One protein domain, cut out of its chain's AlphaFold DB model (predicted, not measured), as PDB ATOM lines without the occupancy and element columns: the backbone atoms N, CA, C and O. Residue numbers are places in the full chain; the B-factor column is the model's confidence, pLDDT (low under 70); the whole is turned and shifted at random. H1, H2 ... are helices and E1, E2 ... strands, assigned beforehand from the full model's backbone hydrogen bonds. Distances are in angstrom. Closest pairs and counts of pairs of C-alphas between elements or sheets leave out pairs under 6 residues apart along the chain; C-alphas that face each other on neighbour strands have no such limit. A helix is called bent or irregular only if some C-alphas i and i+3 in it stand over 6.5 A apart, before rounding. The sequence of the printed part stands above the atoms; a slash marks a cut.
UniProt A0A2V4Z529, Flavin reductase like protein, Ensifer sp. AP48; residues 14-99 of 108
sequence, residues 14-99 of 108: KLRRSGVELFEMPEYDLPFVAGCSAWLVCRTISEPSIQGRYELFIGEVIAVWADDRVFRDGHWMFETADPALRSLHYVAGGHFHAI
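AT A GLANCE: This is residues 14 to 99 of the 108 residues of the protein "Flavin reductase like protein" of Ensifer sp. AP48 (UniProt A0A2V4Z529). Three separate two-stranded antiparallel ribbons are loosely assembled: a long, bent ribbon of E3 and E4 in the middle, with the short helix H2 at one end of it, and the hairpins E1-E2 and E5-E6 away from each other. Residues 14 to 19, with the small helix H1, stick out, and a long winding stretch, residues 67 to 87, leads from E4 to E5. The printed part has 86 residues, with two named helices and six named strands in the order H1 E1 E2 E3 H2 E4 E5 E6, of mixed class. It is loose, with a radius of gyration of the C-alphas of 15.8 A and spans of 44 by 37 by 31 A.

IN THESE COORDINATES: H1, residues 14 to 17, begins at C-alpha 14 (33.872, -55.686, -22.517). E1 is residues 22 to 25 and E2 28 to 33. E3, residues 38 to 45, is 21.5 A long; H2 is residues 48 to 54. E4, residues 58 to 66, is 21.4 A long and bends by 72 degrees at residue 62. E5 is residues 88 to 92; E6, residues 95 to 98, ends at C-alpha 98 (31.037, -34.089, -34.657).

HOW THE PARTS SIT: In the hairpin E1 and E2, N 23 and O 32 are 2.9 A apart, within hydrogen-bond range. The closest C-alphas of E2 and E3, those of Phe 32 and Trp 39, are 7.5 A apart. E3 and E4 are antiparallel at 159 degrees, with N 43 and O 60 at 2.8 A. In the hairpin E5 and E6, N 89 and O 97 are 2.8 A apart. E4 and E5 are apart. In H2 every O i to N i+4 pair is within hydrogen-bond range; H1 is too short for one.

THE WHOLE: The C-alphas farthest apart, Ser 49 and Thr 80, are 44.2 A apart. The printed part has no cut. The link E4 to E5 is long; in it, residues 71 to 72 pair antiparallel with 75 to 76. No printed residue is under 70 in pLDDT.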
ATOM      1  N   LYS A  14      34.102 -57.110 -22.217       96.56
ATOM      2  CA  LYS A  14      33.872 -55.686 -22.517       96.56
ATOM      3  C   LYS A  14      33.904 -55.360 -24.008       96.56
ATOM      4  O   LYS A  14      33.010 -54.661 -24.484       96.56
ATOM      5  N   LEU A  15      34.929 -55.807 -24.738       96.12
ATOM      6  CA  LEU A  15      35.104 -55.454 -26.152       96.12
ATOM      7  C   LEU A  15      33.968 -56.016 -27.007       96.12
ATOM      8  O   LEU A  15      33.307 -55.265 -27.726       96.12
ATOM      9  N   ARG A  16      33.660 -57.305 -26.826       95.25
ATOM     10  CA  ARG A  16      32.560 -57.992 -27.509       95.25
ATOM     11  C   ARG A  16      31.215 -57.330 -27.206       95.25
ATOM     12  O   ARG A  16      30.448 -57.049 -28.120       95.25
ATOM     13  N   ARG A  17      30.931 -57.041 -25.931       94.94
ATOM     14  CA  ARG A  17      29.688 -56.363 -25.504       94.94
ATOM     15  C   ARG A  17      29.605 -54.915 -25.982       94.94
ATOM     16  O   ARG A  17      28.508 -54.406 -26.182       94.94
ATOM     17  N   SER A  18      30.751 -54.270 -26.194       95.69
ATOM     18  CA  SER A  18      30.832 -52.917 -26.749       95.69
ATOM     19  C   SER A  18      30.731 -52.867 -28.274       95.69
ATOM     20  O   SER A  18      30.742 -51.766 -28.824       95.69
ATOM     21  N   GLY A  19      30.649 -54.021 -28.949       95.75
ATOM     22  CA  GLY A  19      30.666 -54.108 -30.409       95.75
ATOM     23  C   GLY A  19      31.990 -53.661 -31.031       95.75
ATOM     24  O   GLY A  19      31.993 -53.194 -32.163       95.75
ATOM     25  N   VAL A  20      33.099 -53.738 -30.285       97.06
ATOM     26  CA  VAL A  20      34.428 -53.402 -30.804       97.06
ATOM     27  C   VAL A  20      34.936 -54.573 -31.631       97.06
ATOM     28  O   VAL A  20      35.151 -55.663 -31.100       97.06
ATOM     29  N   GLU A  21      35.146 -54.328 -32.917       97.69
ATOM     30  CA  GLU A  21      35.872 -55.223 -33.808       97.69
ATOM     31  C   GLU A  21      37.340 -54.800 -33.850       97.69
ATOM     32  O   GLU A  21      37.656 -53.609 -33.941       97.69
ATOM     33  N   LEU A  22      38.230 -55.785 -33.744       97.62
ATOM     34  CA  LEU A  22      39.668 -55.576 -33.801       97.62
ATOM     35  C   LEU A  22      40.239 -56.175 -35.083       97.62
ATOM     36  O   LEU A  22      39.770 -57.212 -35.547       97.62
ATOM     37  N   PHE A  23      41.283 -55.545 -35.603       97.56
ATOM     38  CA  PHE A  23      42.130 -56.087 -36.655       97.56
ATOM     39  C   PHE A  23      43.606 -55.920 -36.280       97.56
ATOM     40  O   PHE A  23      43.945 -55.202 -35.336       97.56
ATOM     41  N   GLU A  24      44.475 -56.598 -37.022       97.00
ATOM     42  CA  GLU A  24      45.922 -56.604 -36.807       97.00
ATOM     43  C   GLU A  24      46.637 -56.017 -38.027       97.00
ATOM     44  O   GLU A  24      46.199 -56.193 -39.168       97.00
ATOM     45  N   MET A  25      47.754 -55.337 -37.782       94.19
ATOM     46  CA  MET A  25      48.712 -54.950 -38.816       94.19
ATOM     47  C   MET A  25      49.961 -55.819 -38.627       94.19
ATOM     48  O   MET A  25      50.535 -55.764 -37.541       94.19
ATOM     49  N   PRO A  26      50.392 -56.626 -39.617       91.56
ATOM     50  CA  PRO A  26      51.451 -57.630 -39.436       91.56
ATOM     51  C   PRO A  26      52.771 -57.098 -38.863       91.56
ATOM     52  O   PRO A  26      53.521 -57.838 -38.230       91.56
ATOM     53  N   GLU A  27      53.073 -55.825 -39.095       95.62
ATOM     54  CA  GLU A  27      54.283 -55.152 -38.633       95.62
ATOM     55  C   GLU A  27      54.261 -54.814 -37.131       95.62
ATOM     56  O   GLU A  27      55.310 -54.494 -36.566       95.62
ATOM     57  N   TYR A  28      53.095 -54.883 -36.474       96.12
ATOM     58  CA  TYR A  28      52.899 -54.465 -35.088       96.12
ATOM     59  C   TYR A  28      52.078 -55.483 -34.294       96.12
ATOM     60  O   TYR A  28      50.924 -55.755 -34.607       96.12
ATOM     61  N   ASP A  29      52.650 -55.972 -33.191       96.38
ATOM     62  CA  ASP A  29      51.964 -56.822 -32.206       96.38
ATOM     63  C   ASP A  29      51.027 -55.981 -31.314       96.38
ATOM     64  O   ASP A  29      51.266 -55.777 -30.123       96.38
ATOM     65  N   LEU A  30      50.014 -55.368 -31.934       97.12
ATOM     66  CA  LEU A  30      49.046 -54.475 -31.301       97.12
ATOM     67  C   LEU A  30      47.647 -54.667 -31.910       97.12
ATOM     68  O   LEU A  30      47.523 -54.831 -33.124       97.12
ATOM     69  N   PRO A  31      46.577 -54.572 -31.100       96.88
ATOM     70  CA  PRO A  31      45.217 -54.563 -31.616       96.88
ATOM     71  C   PRO A  31      44.826 -53.175 -32.141       96.88
ATOM     72  O   PRO A  31      45.040 -52.160 -31.474       96.88
ATOM     73  N   PHE A  32      44.153 -53.134 -33.290       97.94
ATOM     74  CA  PHE A  32      43.603 -51.914 -33.883       97.94
ATOM     75  C   PHE A  32      42.080 -51.992 -33.945       97.94
ATOM     76  O   PHE A  32      41.524 -53.037 -34.258       97.94
ATOM     77  N   VAL A  33      41.384 -50.890 -33.660       97.31
ATOM     78  CA  VAL A  33      39.912 -50.845 -33.713       97.31
ATOM     79  C   VAL A  33      39.456 -50.605 -35.148       97.31
ATOM     80  O   VAL A  33      39.831 -49.600 -35.754       97.31
ATOM     81  N   ALA A  34      38.638 -51.501 -35.693       97.00
ATOM     82  CA  ALA A  34      38.077 -51.337 -37.029       97.00
ATOM     83  C   ALA A  34      37.104 -50.143 -37.088       97.00
ATOM     84  O   ALA A  34      36.430 -49.809 -36.113       97.00
ATOM     85  N   GLY A  35      37.023 -49.496 -38.253       94.62
ATOM     86  CA  GLY A  35      36.087 -48.392 -38.499       94.62
ATOM     87  C   GLY A  35      36.499 -47.025 -37.936       94.62
ATOM     88  O   GLY A  35      35.735 -46.073 -38.072       94.62
ATOM     89  N   CYS A  36      37.685 -46.892 -37.330       96.88
ATOM     90  CA  CYS A  36      38.270 -45.578 -37.052       96.88
ATOM     91  C   CYS A  36      38.653 -44.854 -38.355       96.88
ATOM     92  O   CYS A  36      38.936 -45.485 -39.369       96.88
ATOM     93  N   SER A  37      38.695 -43.520 -38.319       97.19
ATOM     94  CA  SER A  37      39.173 -42.705 -39.445       97.19
ATOM     95  C   SER A  37      40.701 -42.617 -39.522       97.19
ATOM     96  O   SER A  37      41.234 -42.287 -40.578       97.19
ATOM     97  N   ALA A  38      41.405 -42.892 -38.418       97.75
ATOM     98  CA  ALA A  38      42.862 -42.924 -38.348       97.75
ATOM     99  C   ALA A  38      43.374 -43.763 -37.172       97.75
ATOM    100  O   ALA A  38      42.672 -43.957 -36.176       97.75
ATOM    101  N   TRP A  39      44.626 -44.209 -37.286       98.19
ATOM    102  CA  TRP A  39      45.349 -44.997 -36.289       98.19
ATOM    103  C   TRP A  39      46.777 -44.484 -36.133       98.19
ATOM    104  O   TRP A  39      47.427 -44.114 -37.110       98.19
ATOM    105  N   LEU A  40      47.275 -44.509 -34.899       98.12
ATOM    106  CA  LEU A  40      48.653 -44.173 -34.566       98.12
ATOM    107  C   LEU A  40      49.249 -45.316 -33.752       98.12
ATOM    108  O   LEU A  40      48.658 -45.736 -32.756       98.12
ATOM    109  N   VAL A  41      50.430 -45.782 -34.147       98.31
ATOM    110  CA  VAL A  41      51.241 -46.659 -33.302       98.31
ATOM    111  C   VAL A  41      52.198 -45.788 -32.512       98.31
ATOM    112  O   VAL A  41      52.992 -45.039 -33.084       98.31
ATOM    113  N   CYS A  42      52.132 -45.914 -31.190       98.12
ATOM    114  CA  CYS A  42      52.916 -45.104 -30.273       98.12
ATOM    115  C   CYS A  42      53.872 -45.975 -29.457       98.12
ATOM    116  O   CYS A  42      53.458 -46.956 -28.842       98.12
ATOM    117  N   ARG A  43      55.141 -45.568 -29.383       97.88
ATOM    118  CA  ARG A  43      56.102 -46.082 -28.405       97.88
ATOM    119  C   ARG A  43      56.068 -45.198 -27.162       97.88
ATOM    120  O   ARG A  43      56.279 -43.992 -27.261       97.88
ATOM    121  N   THR A  44      55.822 -45.781 -25.992       97.56
ATOM    122  CA  THR A  44      55.822 -45.029 -24.729       97.56
ATOM    123  C   THR A  44      57.216 -44.489 -24.412       97.56
ATOM    124  O   THR A  44      58.194 -45.237 -24.395       97.56
ATOM    125  N   ILE A  45      57.292 -43.195 -24.111       98.06
ATOM    126  CA  ILE A  45      58.461 -42.552 -23.516       98.06
ATOM    127  C   ILE A  45      58.261 -42.590 -21.998       98.06
ATOM    128  O   ILE A  45      57.318 -42.000 -21.473       98.06
ATOM    129  N   SER A  46      59.118 -43.339 -21.303       97.44
ATOM    130  CA  SER A  46      58.993 -43.563 -19.860       97.44
ATOM    131  C   SER A  46      59.398 -42.320 -19.068       97.44
ATOM    132  O   SER A  46      60.587 -42.036 -18.939       97.44
ATOM    133  N   GLU A  47      58.420 -41.665 -18.443       97.75
ATOM    134  CA  GLU A  47      58.611 -40.514 -17.551       97.75
ATOM    135  C   GLU A  47      57.907 -40.759 -16.201       97.75
ATOM    136  O   GLU A  47      56.793 -40.276 -15.972       97.75
ATOM    137  N   PRO A  48      58.518 -41.524 -15.269       97.44
ATOM    138  CA  PRO A  48      57.832 -42.016 -14.071       97.44
ATOM    139  C   PRO A  48      57.289 -40.918 -13.150       97.44
ATOM    140  O   PRO A  48      56.247 -41.098 -12.522       97.44
ATOM    141  N   SER A  49      57.980 -39.778 -13.061       97.56
ATOM    142  CA  SER A  49      57.551 -38.656 -12.221       97.56
ATOM    143  C   SER A  49      56.272 -38.008 -12.757       97.56
ATOM    144  O   SER A  49      55.362 -37.717 -11.983       97.56
ATOM    145  N   ILE A  50      56.183 -37.827 -14.076       96.31
ATOM    146  CA  ILE A  50      55.026 -37.251 -14.760       96.31
ATOM    147  C   ILE A  50      53.861 -38.246 -14.733       96.31
ATOM    148  O   ILE A  50      52.751 -37.875 -14.350       96.31
ATOM    149  N   GLN A  51      54.136 -39.516 -15.035       98.12
ATOM    150  CA  GLN A  51      53.153 -40.600 -14.997       98.12
ATOM    151  C   GLN A  51      52.548 -40.772 -13.602       98.12
ATOM    152  O   GLN A  51      51.333 -40.827 -13.462       98.12
ATOM    153  N   GLY A  52      53.378 -40.827 -12.556       97.81
ATOM    154  CA  GLY A  52      52.896 -41.034 -11.191       97.81
ATOM    155  C   GLY A  52      52.187 -39.813 -10.605       97.81
ATOM    156  O   GLY A  52      51.260 -39.966  -9.816       97.81
ATOM    157  N   ARG A  53      52.612 -38.597 -10.966       98.06
ATOM    158  CA  ARG A  53      52.053 -37.364 -10.392       98.06
ATOM    159  C   ARG A  53      50.799 -36.870 -11.109       98.06
ATOM    160  O   ARG A  53      49.957 -36.253 -10.462       98.06
ATOM    161  N   TYR A  54      50.716 -37.074 -12.421       98.00
ATOM    162  CA  TYR A  54      49.690 -36.463 -13.270       98.00
ATOM    163  C   TYR A  54      48.893 -37.471 -14.093       98.00
ATOM    164  O   TYR A  54      48.014 -37.048 -14.837       98.00
ATOM    165  N   GLU A  55      49.233 -38.764 -14.024       97.06
ATOM    166  CA  GLU A  55      48.671 -39.800 -14.904       97.06
ATOM    167  C   GLU A  55      48.835 -39.443 -16.396       97.06
ATOM    168  O   GLU A  55      48.051 -39.842 -17.254       97.06
ATOM    169  N   LEU A  56      49.885 -38.671 -16.703       97.75
ATOM    170  CA  LEU A  56      50.216 -38.203 -18.041       97.75
ATOM    171  C   LEU A  56      51.279 -39.113 -18.657       97.75
ATOM    172  O   LEU A  56      52.358 -39.303 -18.098       97.75
ATOM    173  N   PHE A  57      50.972 -39.635 -19.840       97.69
ATOM    174  CA  PHE A  57      51.852 -40.502 -20.614       97.69
ATOM    175  C   PHE A  57      52.284 -39.792 -21.894       97.69
ATOM    176  O   PHE A  57      51.483 -39.116 -22.539       97.69
ATOM    177  N   ILE A  58      53.550 -39.965 -22.266       97.94
ATOM    178  CA  ILE A  58      54.122 -39.413 -23.494       97.94
ATOM    179  C   ILE A  58      54.383 -40.575 -24.451       97.94
ATOM    180  O   ILE A  58      54.940 -41.601 -24.062       97.94
ATOM    181  N   GLY A  59      53.959 -40.422 -25.702       97.81
ATOM    182  CA  GLY A  59      54.159 -41.411 -26.754       97.81
ATOM    183  C   GLY A  59      54.813 -40.788 -27.979       97.81
ATOM    184  O   GLY A  59      54.393 -39.728 -28.436       97.81
ATOM    185  N   GLU A  60      55.825 -41.457 -28.518       98.50
ATOM    186  CA  GLU A  60      56.379 -41.171 -29.839       98.50
ATOM    187  C   GLU A  60      55.569 -41.919 -30.897       98.50
ATOM    188  O   GLU A  60      55.443 -43.143 -30.824       98.50
ATOM    189  N   VAL A  61      55.038 -41.203 -31.887       98.31
ATOM    190  CA  VAL A  61      54.332 -41.812 -33.020       98.31
ATOM    191  C   VAL A  61      55.363 -42.437 -33.958       98.31
ATOM    192  O   VAL A  61      56.136 -41.720 -34.589       98.31
ATOM    193  N   ILE A  62      55.373 -43.767 -34.050       98.12
ATOM    194  CA  ILE A  62      56.315 -44.519 -34.894       98.12
ATOM    195  C   ILE A  62      55.700 -44.972 -36.221       98.12
ATOM    196  O   ILE A  62      56.436 -45.324 -37.137       98.12
ATOM    197  N   ALA A  63      54.368 -44.955 -36.328       97.81
ATOM    198  CA  ALA A  63      53.647 -45.149 -37.578       97.81
ATOM    199  C   ALA A  63      52.223 -44.589 -37.501       97.81
ATOM    200  O   ALA A  63      51.660 -44.434 -36.413       97.81
ATOM    201  N   VAL A  64      51.656 -44.270 -38.664       96.88
ATOM    202  CA  VAL A  64      50.344 -43.637 -38.797       96.88
ATOM    203  C   VAL A  64      49.650 -44.106 -40.070       96.88
ATOM    204  O   VAL A  64      50.284 -44.254 -41.112       96.88
ATOM    205  N   TRP A  65      48.336 -44.289 -39.974       96.69
ATOM    206  CA  TRP A  65      47.449 -44.555 -41.101       96.69
ATOM    207  C   TRP A  65      46.170 -43.755 -40.934       96.69
ATOM    208  O   TRP A  65      45.755 -43.444 -39.814       96.69
ATOM    209  N   ALA A  66      45.517 -43.474 -42.050       97.69
ATOM    210  CA  ALA A  66      44.189 -42.900 -42.075       97.69
ATOM    211  C   ALA A  66      43.365 -43.553 -43.184       97.69
ATOM    212  O   ALA A  66      43.914 -44.125 -44.121       97.69
ATOM    213  N   ASP A  67      42.048 -43.511 -43.039       96.81
ATOM    214  CA  ASP A  67      41.126 -43.989 -44.057       96.81
ATOM    215  C   ASP A  67      41.123 -43.009 -45.241       96.81
ATOM    216  O   ASP A  67      40.729 -41.848 -45.098       96.81
ATOM    217  N   ASP A  68      41.530 -43.487 -46.421       96.50
ATOM    218  CA  ASP A  68      41.646 -42.688 -47.651       96.50
ATOM    219  C   ASP A  68      40.324 -42.023 -48.079       96.50
ATOM    220  O   ASP A  68      40.316 -41.082 -48.877       96.50
ATOM    221  N   ARG A  69      39.174 -42.476 -47.565       95.94
ATOM    222  CA  ARG A  69      37.883 -41.815 -47.813       95.94
ATOM    223  C   ARG A  69      37.786 -40.456 -47.125       95.94
ATOM    224  O   ARG A  69      37.015 -39.618 -47.581       95.94
ATOM    225  N   VAL A  70      38.527 -40.245 -46.036       97.50
ATOM    226  CA  VAL A  70      38.429 -39.055 -45.178       97.50
ATOM    227  C   VAL A  70      39.769 -38.362 -44.926       97.50
ATOM    228  O   VAL A  70      39.770 -37.243 -44.423       97.50
ATOM    229  N   PHE A  71      40.899 -38.945 -45.322       98.00
ATOM    230  CA  PHE A  71      42.208 -38.296 -45.264       98.00
ATOM    231  C   PHE A  71      43.045 -38.631 -46.501       98.00
ATOM    232  O   PHE A  71      43.302 -39.799 -46.765       98.00
ATOM    233  N   ARG A  72      43.481 -37.623 -47.263       97.06
ATOM    234  CA  ARG A  72      44.292 -37.794 -48.484       97.06
ATOM    235  C   ARG A  72      45.297 -36.667 -48.634       97.06
ATOM    236  O   ARG A  72      45.021 -35.539 -48.244       97.06
ATOM    237  N   ASP A  73      46.465 -36.979 -49.193       95.06
ATOM    238  CA  ASP A  73      47.519 -36.000 -49.498       95.06
ATOM    239  C   ASP A  73      47.861 -35.068 -48.317       95.06
ATOM    240  O   ASP A  73      48.133 -33.882 -48.491       95.06
ATOM    241  N   GLY A  74      47.815 -35.598 -47.089       95.06
ATOM    242  CA  GLY A  74      48.101 -34.844 -45.865       95.06
ATOM    243  C   GLY A  74      46.947 -33.987 -45.327       95.06
ATOM    244  O   GLY A  74      47.172 -33.213 -44.399       95.06
ATOM    245  N   HIS A  75      45.735 -34.114 -45.872       96.06
ATOM    246  CA  HIS A  75      44.582 -33.284 -45.530       96.06
ATOM    247  C   HIS A  75      43.349 -34.128 -45.193       96.06
ATOM    248  O   HIS A  75      43.099 -35.173 -45.795       96.06
ATOM    249  N   TRP A  76      42.556 -33.652 -44.234       97.56
ATOM    250  CA  TRP A  76      41.234 -34.206 -43.957       97.56
ATOM    251  C   TRP A  76      40.238 -33.771 -45.032       97.56
ATOM    252  O   TRP A  76      40.277 -32.631 -45.479       97.56
ATOM    253  N   MET A  77      39.326 -34.672 -45.382       96.75
ATOM    254  CA  MET A  77      38.306 -34.501 -46.419       96.75
ATOM    255  C   MET A  77      36.888 -34.524 -45.817       96.75
ATOM    256  O   MET A  77      35.957 -35.055 -46.423       96.75
ATOM    257  N   PHE A  78      36.704 -34.045 -44.580       96.44
ATOM    258  CA  PHE A  78      35.437 -34.169 -43.832       96.44
ATOM    259  C   PHE A  78      34.239 -33.481 -44.505       96.44
ATOM    260  O   PHE A  78      33.089 -33.833 -44.236       96.44
ATOM    261  N   GLU A  79      34.497 -32.484 -45.346       94.06
ATOM    262  CA  GLU A  79      33.506 -31.740 -46.120       94.06
ATOM    263  C   GLU A  79      32.935 -32.539 -47.297       94.06
ATOM    264  O   GLU A  79      31.809 -32.279 -47.720       94.06
ATOM    265  N   THR A  80      33.684 -33.522 -47.803       94.25
ATOM    266  CA  THR A  80      33.291 -34.350 -48.958       94.25
ATOM    267  C   THR A  80      33.098 -35.828 -48.615       94.25
ATOM    268  O   THR A  80      32.422 -36.542 -49.357       94.25
ATOM    269  N   ALA A  81      33.660 -36.294 -47.501       95.56
ATOM    270  CA  ALA A  81      33.489 -37.645 -46.989       95.56
ATOM    271  C   ALA A  81      32.075 -37.880 -46.427       95.56
ATOM    272  O   ALA A  81      31.326 -36.947 -46.131       95.56
ATOM    273  N   ASP A  82      31.725 -39.154 -46.234       96.19
ATOM    274  CA  ASP A  82      30.497 -39.533 -45.530       96.19
ATOM    275  C   ASP A  82      30.466 -38.869 -44.135       96.19
ATOM    276  O   ASP A  82      31.431 -39.017 -43.375       96.19
ATOM    277  N   PRO A  83      29.380 -38.164 -43.751       95.94
ATOM    278  CA  PRO A  83      29.244 -37.569 -42.425       95.94
ATOM    279  C   PRO A  83      29.471 -38.543 -41.259       95.94
ATOM    280  O   PRO A  83      29.851 -38.102 -40.175       95.94
ATOM    281  N   ALA A  84      29.275 -39.850 -41.464       95.12
ATOM    282  CA  ALA A  84      29.568 -40.883 -40.475       95.12
ATOM    283  C   ALA A  84      31.066 -41.003 -40.124       95.12
ATOM    284  O   ALA A  84      31.395 -41.546 -39.073       95.12
ATOM    285  N   LEU A  85      31.969 -40.486 -40.967       96.06
ATOM    286  CA  LEU A  85      33.423 -40.485 -40.746       96.06
ATOM    287  C   LEU A  85      33.926 -39.242 -39.995       96.06
ATOM    288  O   LEU A  85      35.123 -39.128 -39.724       96.06
ATOM    289  N   ARG A  86      33.039 -38.304 -39.645       97.44
ATOM    290  CA  ARG A  86      33.390 -37.126 -38.840       97.44
ATOM    291  C   ARG A  86      33.907 -37.549 -37.467       97.44
ATOM    292  O   ARG A  86      33.271 -38.341 -36.772       97.44
ATOM    293  N   SER A  87      35.038 -36.980 -37.048       97.56
ATOM    294  CA  SER A  87      35.573 -37.231 -35.709       97.56
ATOM    295  C   SER A  87      34.605 -36.756 -34.627       97.56
ATOM    296  O   SER A  87      33.911 -35.749 -34.786       97.56
ATOM    297  N   LEU A  88      34.569 -37.486 -33.512       97.00
ATOM    298  CA  LEU A  88      33.731 -37.177 -32.358       97.00
ATOM    299  C   LEU A  88      34.536 -36.423 -31.294       97.00
ATOM    300  O   LEU A  88      35.634 -36.832 -30.923       97.00
ATOM    301  N   HIS A  89      33.949 -35.359 -30.758       97.75
ATOM    302  CA  HIS A  89      34.527 -34.478 -29.747       97.75
ATOM    303  C   HIS A  89      33.630 -34.505 -28.504       97.75
ATOM    304  O   HIS A  89      32.504 -34.003 -28.527       97.75
ATOM    305  N   TYR A  90      34.098 -35.155 -27.436       96.31
ATOM    306  CA  TYR A  90      33.310 -35.367 -26.219       96.31
ATOM    307  C   TYR A  90      33.155 -34.089 -25.388       96.31
ATOM    308  O   TYR A  90      34.115 -33.336 -25.235       96.31
ATOM    309  N   VAL A  91      31.968 -33.889 -24.807       97.00
ATOM    310  CA  VAL A  91      31.687 -32.804 -23.855       97.00
ATOM    311  C   VAL A  91      31.445 -33.377 -22.456       97.00
ATOM    312  O   VAL A  91      32.313 -33.280 -21.593       97.00
ATOM    313  N   ALA A  92      30.271 -33.973 -22.214       95.69
ATOM    314  CA  ALA A  92      29.887 -34.566 -20.930       95.69
ATOM    315  C   ALA A  92      28.608 -35.411 -21.061       95.69
ATOM    316  O   ALA A  92      27.810 -35.196 -21.969       95.69
ATOM    317  N   GLY A  93      28.377 -36.348 -20.135       93.31
ATOM    318  CA  GLY A  93      27.099 -37.064 -20.001       93.31
ATOM    319  C   GLY A  93      26.675 -37.879 -21.229       93.31
ATOM    320  O   GLY A  93      25.485 -38.056 -21.463       93.31
ATOM    321  N   GLY A  94      27.632 -38.337 -22.040       93.75
ATOM    322  CA  GLY A  94      27.348 -39.002 -23.318       93.75
ATOM    323  C   GLY A  94      27.043 -38.051 -24.484       93.75
ATOM    324  O   GLY A  94      26.636 -38.517 -25.545       93.75
ATOM    325  N   HIS A  95      27.251 -36.742 -24.319       96.19
ATOM    326  CA  HIS A  95      27.089 -35.735 -25.369       96.19
ATOM    327  C   HIS A  95      28.401 -35.464 -26.116       96.19
ATOM    328  O   HIS A  95      29.451 -35.264 -25.497       96.19
ATOM    329  N   PHE A  96      28.324 -35.435 -27.447       97.44
ATOM    330  CA  PHE A  96      29.453 -35.231 -28.354       97.44
ATOM    331  C   PHE A  96      29.059 -34.261 -29.467       97.44
ATOM    332  O   PHE A  96      27.916 -34.268 -29.924       97.44
ATOM    333  N   HIS A  97      30.036 -33.505 -29.958       97.88
ATOM    334  CA  HIS A  97      29.954 -32.823 -31.243       97.88
ATOM    335  C   HIS A  97      30.739 -33.609 -32.292       97.88
ATOM    336  O   HIS A  97      31.816 -34.124 -32.003       97.88
ATOM    337  N   ALA A  98      30.218 -33.699 -33.512       97.69
ATOM    338  CA  ALA A  98      31.037 -34.089 -34.657       97.69
ATOM    339  C   ALA A  98      31.883 -32.887 -35.106       97.69
ATOM    340  O   ALA A  98      31.482 -31.742 -34.870       97.69
ATOM    341  N   ILE A  99      33.020 -33.133 -35.765       97.38
ATOM    342  CA  ILE A  99      33.795 -32.060 -36.402       97.38
ATOM    343  C   ILE A  99      32.899 -31.229 -37.332       97.38
ATOM    344  O   ILE A  99      32.007 -31.756 -38.010       97.38
TER     345      ILE A  99